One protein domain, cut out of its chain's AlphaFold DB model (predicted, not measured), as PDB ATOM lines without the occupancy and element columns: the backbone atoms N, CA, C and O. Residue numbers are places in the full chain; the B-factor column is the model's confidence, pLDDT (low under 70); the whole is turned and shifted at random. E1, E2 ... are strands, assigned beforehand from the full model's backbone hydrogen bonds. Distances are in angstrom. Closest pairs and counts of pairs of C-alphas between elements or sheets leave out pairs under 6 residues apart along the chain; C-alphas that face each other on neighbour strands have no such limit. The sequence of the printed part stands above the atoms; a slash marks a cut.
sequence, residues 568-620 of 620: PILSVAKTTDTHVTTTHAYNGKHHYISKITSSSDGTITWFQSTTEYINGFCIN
ATOM      1  N   PRO A 568     220.294 221.101 226.956       62.09
ATOM      2  CA  PRO A 568     219.787 219.789 227.369       62.09
ATOM      3  C   PRO A 568     219.133 219.782 228.760       62.09
ATOM      4  O   PRO A 568     218.268 218.950 229.016       62.09
ATOM      5  N   ILE A 569     219.545 220.683 229.664       65.44
ATOM      6  CA  ILE A 569     219.057 220.772 231.049       65.44
ATOM      7  C   ILE A 569     218.956 222.251 231.465       65.44
ATOM      8  O   ILE A 569     219.888 223.023 231.232       65.44
ATOM      9  N   LEU A 570     217.843 222.642 232.099       71.50
ATOM     10  CA  LEU A 570     217.620 223.967 232.698       71.50
ATOM     11  C   LEU A 570     217.206 223.807 234.169       71.50
ATOM     12  O   LEU A 570     216.354 222.979 234.487       71.50
ATOM     13  N   SER A 571     217.797 224.602 235.059       70.31
ATOM     14  CA  SER A 571     217.574 224.511 236.503       70.31
ATOM     15  C   SER A 571     217.238 225.873 237.111       70.31
ATOM     16  O   SER A 571     217.780 226.889 236.681       70.31
ATOM     17  N   VAL A 572     216.344 225.894 238.105       71.94
ATOM     18  CA  VAL A 572     215.883 227.100 238.815       71.94
ATOM     19  C   VAL A 572     215.809 226.781 240.308       71.94
ATOM     20  O   VAL A 572     215.263 225.750 240.689       71.94
ATOM     21  N   ALA A 573     216.329 227.660 241.168       68.62
ATOM     22  CA  ALA A 573     216.256 227.490 242.619       68.62
ATOM     23  C   ALA A 573     215.862 228.785 243.330       68.62
ATOM     24  O   ALA A 573     216.227 229.882 242.916       68.62
ATOM     25  N   LYS A 574     215.140 228.646 244.446       76.31
ATOM     26  CA  LYS A 574     214.779 229.752 245.339       76.31
ATOM     27  C   LYS A 574     215.884 229.954 246.382       76.31
ATOM     28  O   LYS A 574     215.743 229.532 247.525       76.31
ATOM     29  N   THR A 575     216.992 230.563 245.976       72.69
ATOM     30  CA  THR A 575     218.146 230.856 246.839       72.69
ATOM     31  C   THR A 575     218.792 232.179 246.436       72.69
ATOM     32  O   THR A 575     218.701 232.584 245.280       72.69
ATOM     33  N   THR A 576     219.429 232.855 247.390       73.06
ATOM     34  CA  THR A 576     220.290 234.022 247.131       73.06
ATOM     35  C   THR A 576     221.759 233.635 246.939       73.06
ATOM     36  O   THR A 576     222.559 234.487 246.566       73.06
ATOM     37  N   ASP A 577     222.130 232.380 247.212       77.31
ATOM     38  CA  ASP A 577     223.496 231.874 247.060       77.31
ATOM     39  C   ASP A 577     223.721 231.328 245.640       77.31
ATOM     40  O   ASP A 577     223.050 230.396 245.191       77.31
ATOM     41  N   THR A 578     224.681 231.930 244.936       70.31
ATOM     42  CA  THR A 578     225.023 231.643 243.539       70.31
ATOM     43  C   THR A 578     225.818 230.349 243.341       70.31
ATOM     44  O   THR A 578     226.081 229.986 242.198       70.31
ATOM     45  N   HIS A 579     226.211 229.652 244.414       73.31
ATOM     46  CA  HIS A 579     226.999 228.410 244.361       73.31
ATOM     47  C   HIS A 579     226.204 227.158 244.761       73.31
ATOM     48  O   HIS A 579     226.763 226.064 244.838       73.31
ATOM     49  N   VAL A 580     224.899 227.286 245.015       77.38
ATOM     50  CA  VAL A 580     224.056 226.156 245.426       77.38
ATOM     51  C   VAL A 580     223.814 225.209 244.251       77.38
ATOM     52  O   VAL A 580     223.342 225.620 243.192       77.38
ATOM     53  N   THR A 581     224.059 223.914 244.456       74.12
ATOM     54  CA  THR A 581     223.624 222.863 243.525       74.12
ATOM     55  C   THR A 581     222.101 222.864 243.423       74.12
ATOM     56  O   THR A 581     221.401 222.692 244.419       74.12
ATOM     57  N   THR A 582     221.575 223.045 242.216       67.69
ATOM     58  CA  THR A 582     220.132 223.146 241.962       67.69
ATOM     59  C   THR A 582     219.581 221.858 241.336       67.69
ATOM     60  O   THR A 582     220.308 221.112 240.679       67.69
ATOM     61  N   THR A 583     218.291 221.576 241.539       60.72
ATOM     62  CA  THR A 583     217.596 220.442 240.905       60.72
ATOM     63  C   THR A 583     216.910 220.914 239.628       60.72
ATOM     64  O   THR A 583     216.141 221.872 239.652       60.72
ATOM     65  N   HIS A 584     217.178 220.239 238.510       62.56
ATOM     66  CA  HIS A 584     216.574 220.573 237.225       62.56
ATOM     67  C   HIS A 584     215.186 219.944 237.065       62.56
ATOM     68  O   HIS A 584     214.882 218.904 237.649       62.56
ATOM     69  N   ALA A 585     214.351 220.569 236.239       62.94
ATOM     70  CA  ALA A 585     213.043 220.038 235.884       62.94
ATOM     71  C   ALA A 585     213.167 218.949 234.805       62.94
ATOM     72  O   ALA A 585     213.823 219.150 233.783       62.94
ATOM     73  N   TYR A 586     212.515 217.803 235.018       64.69
ATOM     74  CA  TYR A 586     212.417 216.730 234.027       64.69
ATOM     75  C   TYR A 586     211.319 217.042 232.998       64.69
ATOM     76  O   TYR A 586     210.256 217.556 233.352       64.69
ATOM     77  N   ASN A 587     211.571 216.719 231.729       67.19
ATOM     78  CA  ASN A 587     210.610 216.858 230.637       67.19
ATOM     79  C   ASN A 587     210.507 215.515 229.907       67.19
ATOM     80  O   ASN A 587     211.499 215.044 229.349       67.19
ATOM     81  N   GLY A 588     209.335 214.886 229.941       74.25
ATOM     82  CA  GLY A 588     209.137 213.546 229.394       74.25
ATOM     83  C   GLY A 588     208.200 212.672 230.221       74.25
ATOM     84  O   GLY A 588     207.561 213.117 231.177       74.25
ATOM     85  N   LYS A 589     208.118 211.397 229.837       82.25
ATOM     86  CA  LYS A 589     207.231 210.406 230.452       82.25
ATOM     87  C   LYS A 589     207.951 209.645 231.554       82.25
ATOM     88  O   LYS A 589     208.965 209.000 231.306       82.25
ATOM     89  N   HIS A 590     207.392 209.680 232.758       82.69
ATOM     90  CA  HIS A 590     207.883 208.904 233.887       82.69
ATOM     91  C   HIS A 590     206.924 207.743 234.162       82.69
ATOM     92  O   HIS A 590     205.741 207.946 234.440       82.69
ATOM     93  N   HIS A 591     207.437 206.518 234.069       85.56
ATOM     94  CA  HIS A 591     206.700 205.302 234.398       85.56
ATOM     95  C   HIS A 591     206.822 204.991 235.890       85.56
ATOM     96  O   HIS A 591     207.929 204.963 236.423       85.56
ATOM     97  N   TYR A 592     205.703 204.721 236.556       83.25
ATOM     98  CA  TYR A 592     205.667 204.371 237.975       83.25
ATOM     99  C   TYR A 592     204.658 203.252 238.241       83.25
ATOM    100  O   TYR A 592     203.747 203.009 237.450       83.25
ATOM    101  N   ILE A 593     204.808 202.546 239.361       89.06
ATOM    102  CA  ILE A 593     203.836 201.539 239.788       89.06
ATOM    103  C   ILE A 593     202.669 202.255 240.472       89.06
ATOM    104  O   ILE A 593     202.823 202.832 241.543       89.06
ATOM    105  N   SER A 594     201.499 202.221 239.845       87.31
ATOM    106  CA  SER A 594     200.279 202.868 240.337       87.31
ATOM    107  C   SER A 594     199.541 202.046 241.390       87.31
ATOM    108  O   SER A 594     198.817 202.601 242.214       87.31
ATOM    109  N   LYS A 595     199.708 200.721 241.371       89.06
ATOM    110  CA  LYS A 595     199.041 199.806 242.297       89.06
ATOM    111  C   LYS A 595     199.848 198.526 242.441       89.06
ATOM    112  O   LYS A 595     200.376 198.019 241.456       89.06
ATOM    113  N   ILE A 596     199.887 197.986 243.654       88.75
ATOM    114  CA  ILE A 596     200.416 196.654 243.949       88.75
ATOM    115  C   ILE A 596     199.335 195.884 244.698       88.75
ATOM    116  O   ILE A 596     198.712 196.420 245.612       88.75
ATOM    117  N   THR A 597     199.095 194.640 244.304       88.19
ATOM    118  CA  THR A 597     198.154 193.741 244.977       88.19
ATOM    119  C   THR A 597     198.802 192.393 245.216       88.19
ATOM    120  O   THR A 597     199.407 191.828 244.306       88.19
ATOM    121  N   SER A 598     198.644 191.868 246.427       84.38
ATOM    122  CA  SER A 598     199.002 190.494 246.763       84.38
ATOM    123  C   SER A 598     197.812 189.571 246.529       84.38
ATOM    124  O   SER A 598     196.711 189.842 247.013       84.38
ATOM    125  N   SER A 599     198.048 188.474 245.829       78.06
ATOM    126  CA  SER A 599     197.085 187.397 245.637       78.06
ATOM    127  C   SER A 599     197.220 186.359 246.754       78.06
ATOM    128  O   SER A 599     198.276 186.212 247.372       78.06
ATOM    129  N   SER A 600     196.144 185.621 247.031       77.25
ATOM    130  CA  SER A 600     196.104 184.599 248.091       77.25
ATOM    131  C   SER A 600     197.019 183.393 247.841       77.25
ATOM    132  O   SER A 600     197.206 182.580 248.738       77.25
ATOM    133  N   ASP A 601     197.584 183.271 246.638       82.81
ATOM    134  CA  ASP A 601     198.577 182.262 246.252       82.81
ATOM    135  C   ASP A 601     200.033 182.699 246.525       82.81
ATOM    136  O   ASP A 601     200.972 181.988 246.174       82.81
ATOM    137  N   GLY A 602     200.230 183.864 247.155       78.38
ATOM    138  CA  GLY A 602     201.547 184.401 247.493       78.38
ATOM    139  C   GLY A 602     202.214 185.203 246.373       78.38
ATOM    140  O   GLY A 602     203.335 185.677 246.559       78.38
ATOM    141  N   THR A 603     201.551 185.400 245.228       83.19
ATOM    142  CA  THR A 603     202.079 186.239 244.144       83.19
ATOM    143  C   THR A 603     201.751 187.719 244.347       83.19
ATOM    144  O   THR A 603     200.718 188.089 244.910       83.19
ATOM    145  N   ILE A 604     202.642 188.596 243.877       87.69
ATOM    146  CA  ILE A 604     202.433 190.046 243.867       87.69
ATOM    147  C   ILE A 604     202.280 190.497 242.418       87.69
ATOM    148  O   ILE A 604     203.171 190.285 241.600       87.69
ATOM    149  N   THR A 605     201.163 191.155 242.115       87.19
ATOM    150  CA  THR A 605     200.936 191.821 240.827       87.19
ATOM    151  C   THR A 605     201.074 193.324 241.006       87.19
ATOM    152  O   THR A 605     200.532 193.891 241.956       87.19
ATOM    153  N   TRP A 606     201.762 193.988 240.080       86.06
ATOM    154  CA  TRP A 606     201.832 195.444 240.035       86.06
ATOM    155  C   TRP A 606     201.346 195.998 238.700       86.06
ATOM    156  O   TRP A 606     201.495 195.382 237.649       86.06
ATOM    157  N   PHE A 607     200.778 197.197 238.762       88.00
ATOM    158  CA  PHE A 607     200.217 197.920 237.629       88.00
ATOM    159  C   PHE A 607     201.068 199.153 237.370       88.00
ATOM    160  O   PHE A 607     201.266 199.969 238.271       88.00
ATOM    161  N   GLN A 608     201.569 199.310 236.151       89.75
ATOM    162  CA  GLN A 608     202.333 200.492 235.765       89.75
ATOM    163  C   GLN A 608     201.396 201.571 235.221       89.75
ATOM    164  O   GLN A 608     200.443 201.273 234.507       89.75
ATOM    165  N   SER A 609     201.676 202.819 235.571       88.94
ATOM    166  CA  SER A 609     201.083 204.007 234.965       88.94
ATOM    167  C   SER A 609     202.200 204.930 234.487       88.94
ATOM    168  O   SER A 609     203.370 204.759 234.843       88.94
ATOM    169  N   THR A 610     201.843 205.908 233.667       86.69
ATOM    170  CA  THR A 610     202.762 206.918 233.156       86.69
ATOM    171  C   THR A 610     202.220 208.281 233.519       86.69
ATOM    172  O   THR A 610     201.050 208.558 233.285       86.69
ATOM    173  N   THR A 611     203.079 209.132 234.061       83.50
ATOM    174  CA  THR A 611     202.789 210.556 234.202       83.50
ATOM    175  C   THR A 611     203.660 211.326 233.219       83.50
ATOM    176  O   THR A 611     204.820 210.963 232.989       83.50
ATOM    177  N   GLU A 612     203.103 212.362 232.607       84.81
ATOM    178  CA  GLU A 612     203.822 213.208 231.663       84.81
ATOM    179  C   GLU A 612     204.200 214.523 232.339       84.81
ATOM    180  O   GLU A 612     203.404 215.144 233.042       84.81
ATOM    181  N   TYR A 613     205.454 214.923 232.159       78.38
ATOM    182  CA  TYR A 613     205.946 216.211 232.611       78.38
ATOM    183  C   TYR A 613     206.219 217.075 231.391       78.38
ATOM    184  O   TYR A 613     207.056 216.707 230.564       78.38
ATOM    185  N   ILE A 614     205.537 218.220 231.311       68.25
ATOM    186  CA  ILE A 614     205.864 219.287 230.362       68.25
ATOM    187  C   ILE A 614     206.387 220.482 231.150       68.25
ATOM    188  O   ILE A 614     205.707 221.019 232.022       68.25
ATOM    189  N   ASN A 615     207.615 220.902 230.842       63.66
ATOM    190  CA  ASN A 615     208.293 222.022 231.505       63.66
ATOM    191  C   ASN A 615     208.387 221.864 233.037       63.66
ATOM    192  O   ASN A 615     208.282 222.844 233.772       63.66
ATOM    193  N   GLY A 616     208.554 220.633 233.532       63.09
ATOM    194  CA  GLY A 616     208.643 220.345 234.968       63.09
ATOM    195  C   GLY A 616     207.313 220.303 235.716       63.09
ATOM    196  O   GLY A 616     207.300 219.938 236.890       63.09
ATOM    197  N   PHE A 617     206.197 220.621 235.059       64.12
ATOM    198  CA  PHE A 617     204.869 220.468 235.638       64.12
ATOM    199  C   PHE A 617     204.306 219.102 235.263       64.12
ATOM    200  O   PHE A 617     204.249 218.749 234.085       64.12
ATOM    201  N   CYS A 618     203.899 218.341 236.282       71.56
ATOM    202  CA  CYS A 618     203.087 217.150 236.085       71.56
ATOM    203  C   CYS A 618     201.761 217.593 235.474       71.56
ATOM    204  O   CYS A 618     201.009 218.351 236.092       71.56
ATOM    205  N   ILE A 619     201.510 217.150 234.253       70.50
ATOM    206  CA  ILE A 619     200.240 217.356 233.578       70.50
ATOM    207  C   ILE A 619     199.525 216.010 233.571       70.50
ATOM    208  O   ILE A 619     199.977 215.054 232.943       70.50
ATOM    209  N   ASN A 620     198.457 215.933 234.363       59.00
ATOM    210  CA  ASN A 620     197.528 214.806 234.344       59.00
ATOM    211  C   ASN A 620     196.563 214.928 233.170       59.00
ATOM    212  O   ASN A 620     196.081 216.063 232.935       59.00
TER     213      ASN A 620
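This is residues 568 to 620 of the 620 residues of the protein "Gp4 phage minor structural protein" of Bifidobacterium bifidum (UniProt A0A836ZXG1). A long, narrow hairpin of two strands, E1 and E2, makes one arm of an extended model; at its open end the short strand E3 folds back beside the end of E2. From that same end the first 20 printed residues, 568 to 587, reach away as a loose loop with no named element, and residues 575 to 580 stand free. The printed part has 53 residues, with no named helix and three named strands, E1, E2 and E3, which form one antiparallel sheet in that order. The class is all strand, though under half of the residues are in named elements. The whole is extended, with a radius of gyration of the C-alphas of 17.7 A and spans of 56 by 20 by 18 A.

The printed part begins at C-alpha 568, at (219.787, 219.789, 227.369). E1, residues 588 to 598, starts at C-alpha 588, at (209.137, 213.546, 229.394), and is 30.6 A long. E2, residues 604 to 614, is 32.4 A long. E3, residues 617 to 619, is 5.9 A long and ends at C-alpha 619, at (200.240, 217.356, 233.578).

The three strands form a meander, each the antiparallel neighbour of the one before. E1 and E2 are a hairpin at 157 degrees, with N 590 and O 611 2.9 A apart, within hydrogen-bond range. E2, the inner strand, and E3 are a hairpin at 117 degrees, with N 619 and O 612 3.0 A apart, also within range. The edge strands E1 and E3 are apart.

The C-alphas of Thr 576 and Asp 601, the two farthest apart, are 56.1 A apart. The printed part has no cut, and both links between strands are tight. Mean pLDDT of the printed part is 76.3; residues 568 to 569, 573, 582 to 587, 614 to 617 and 620 are under 70.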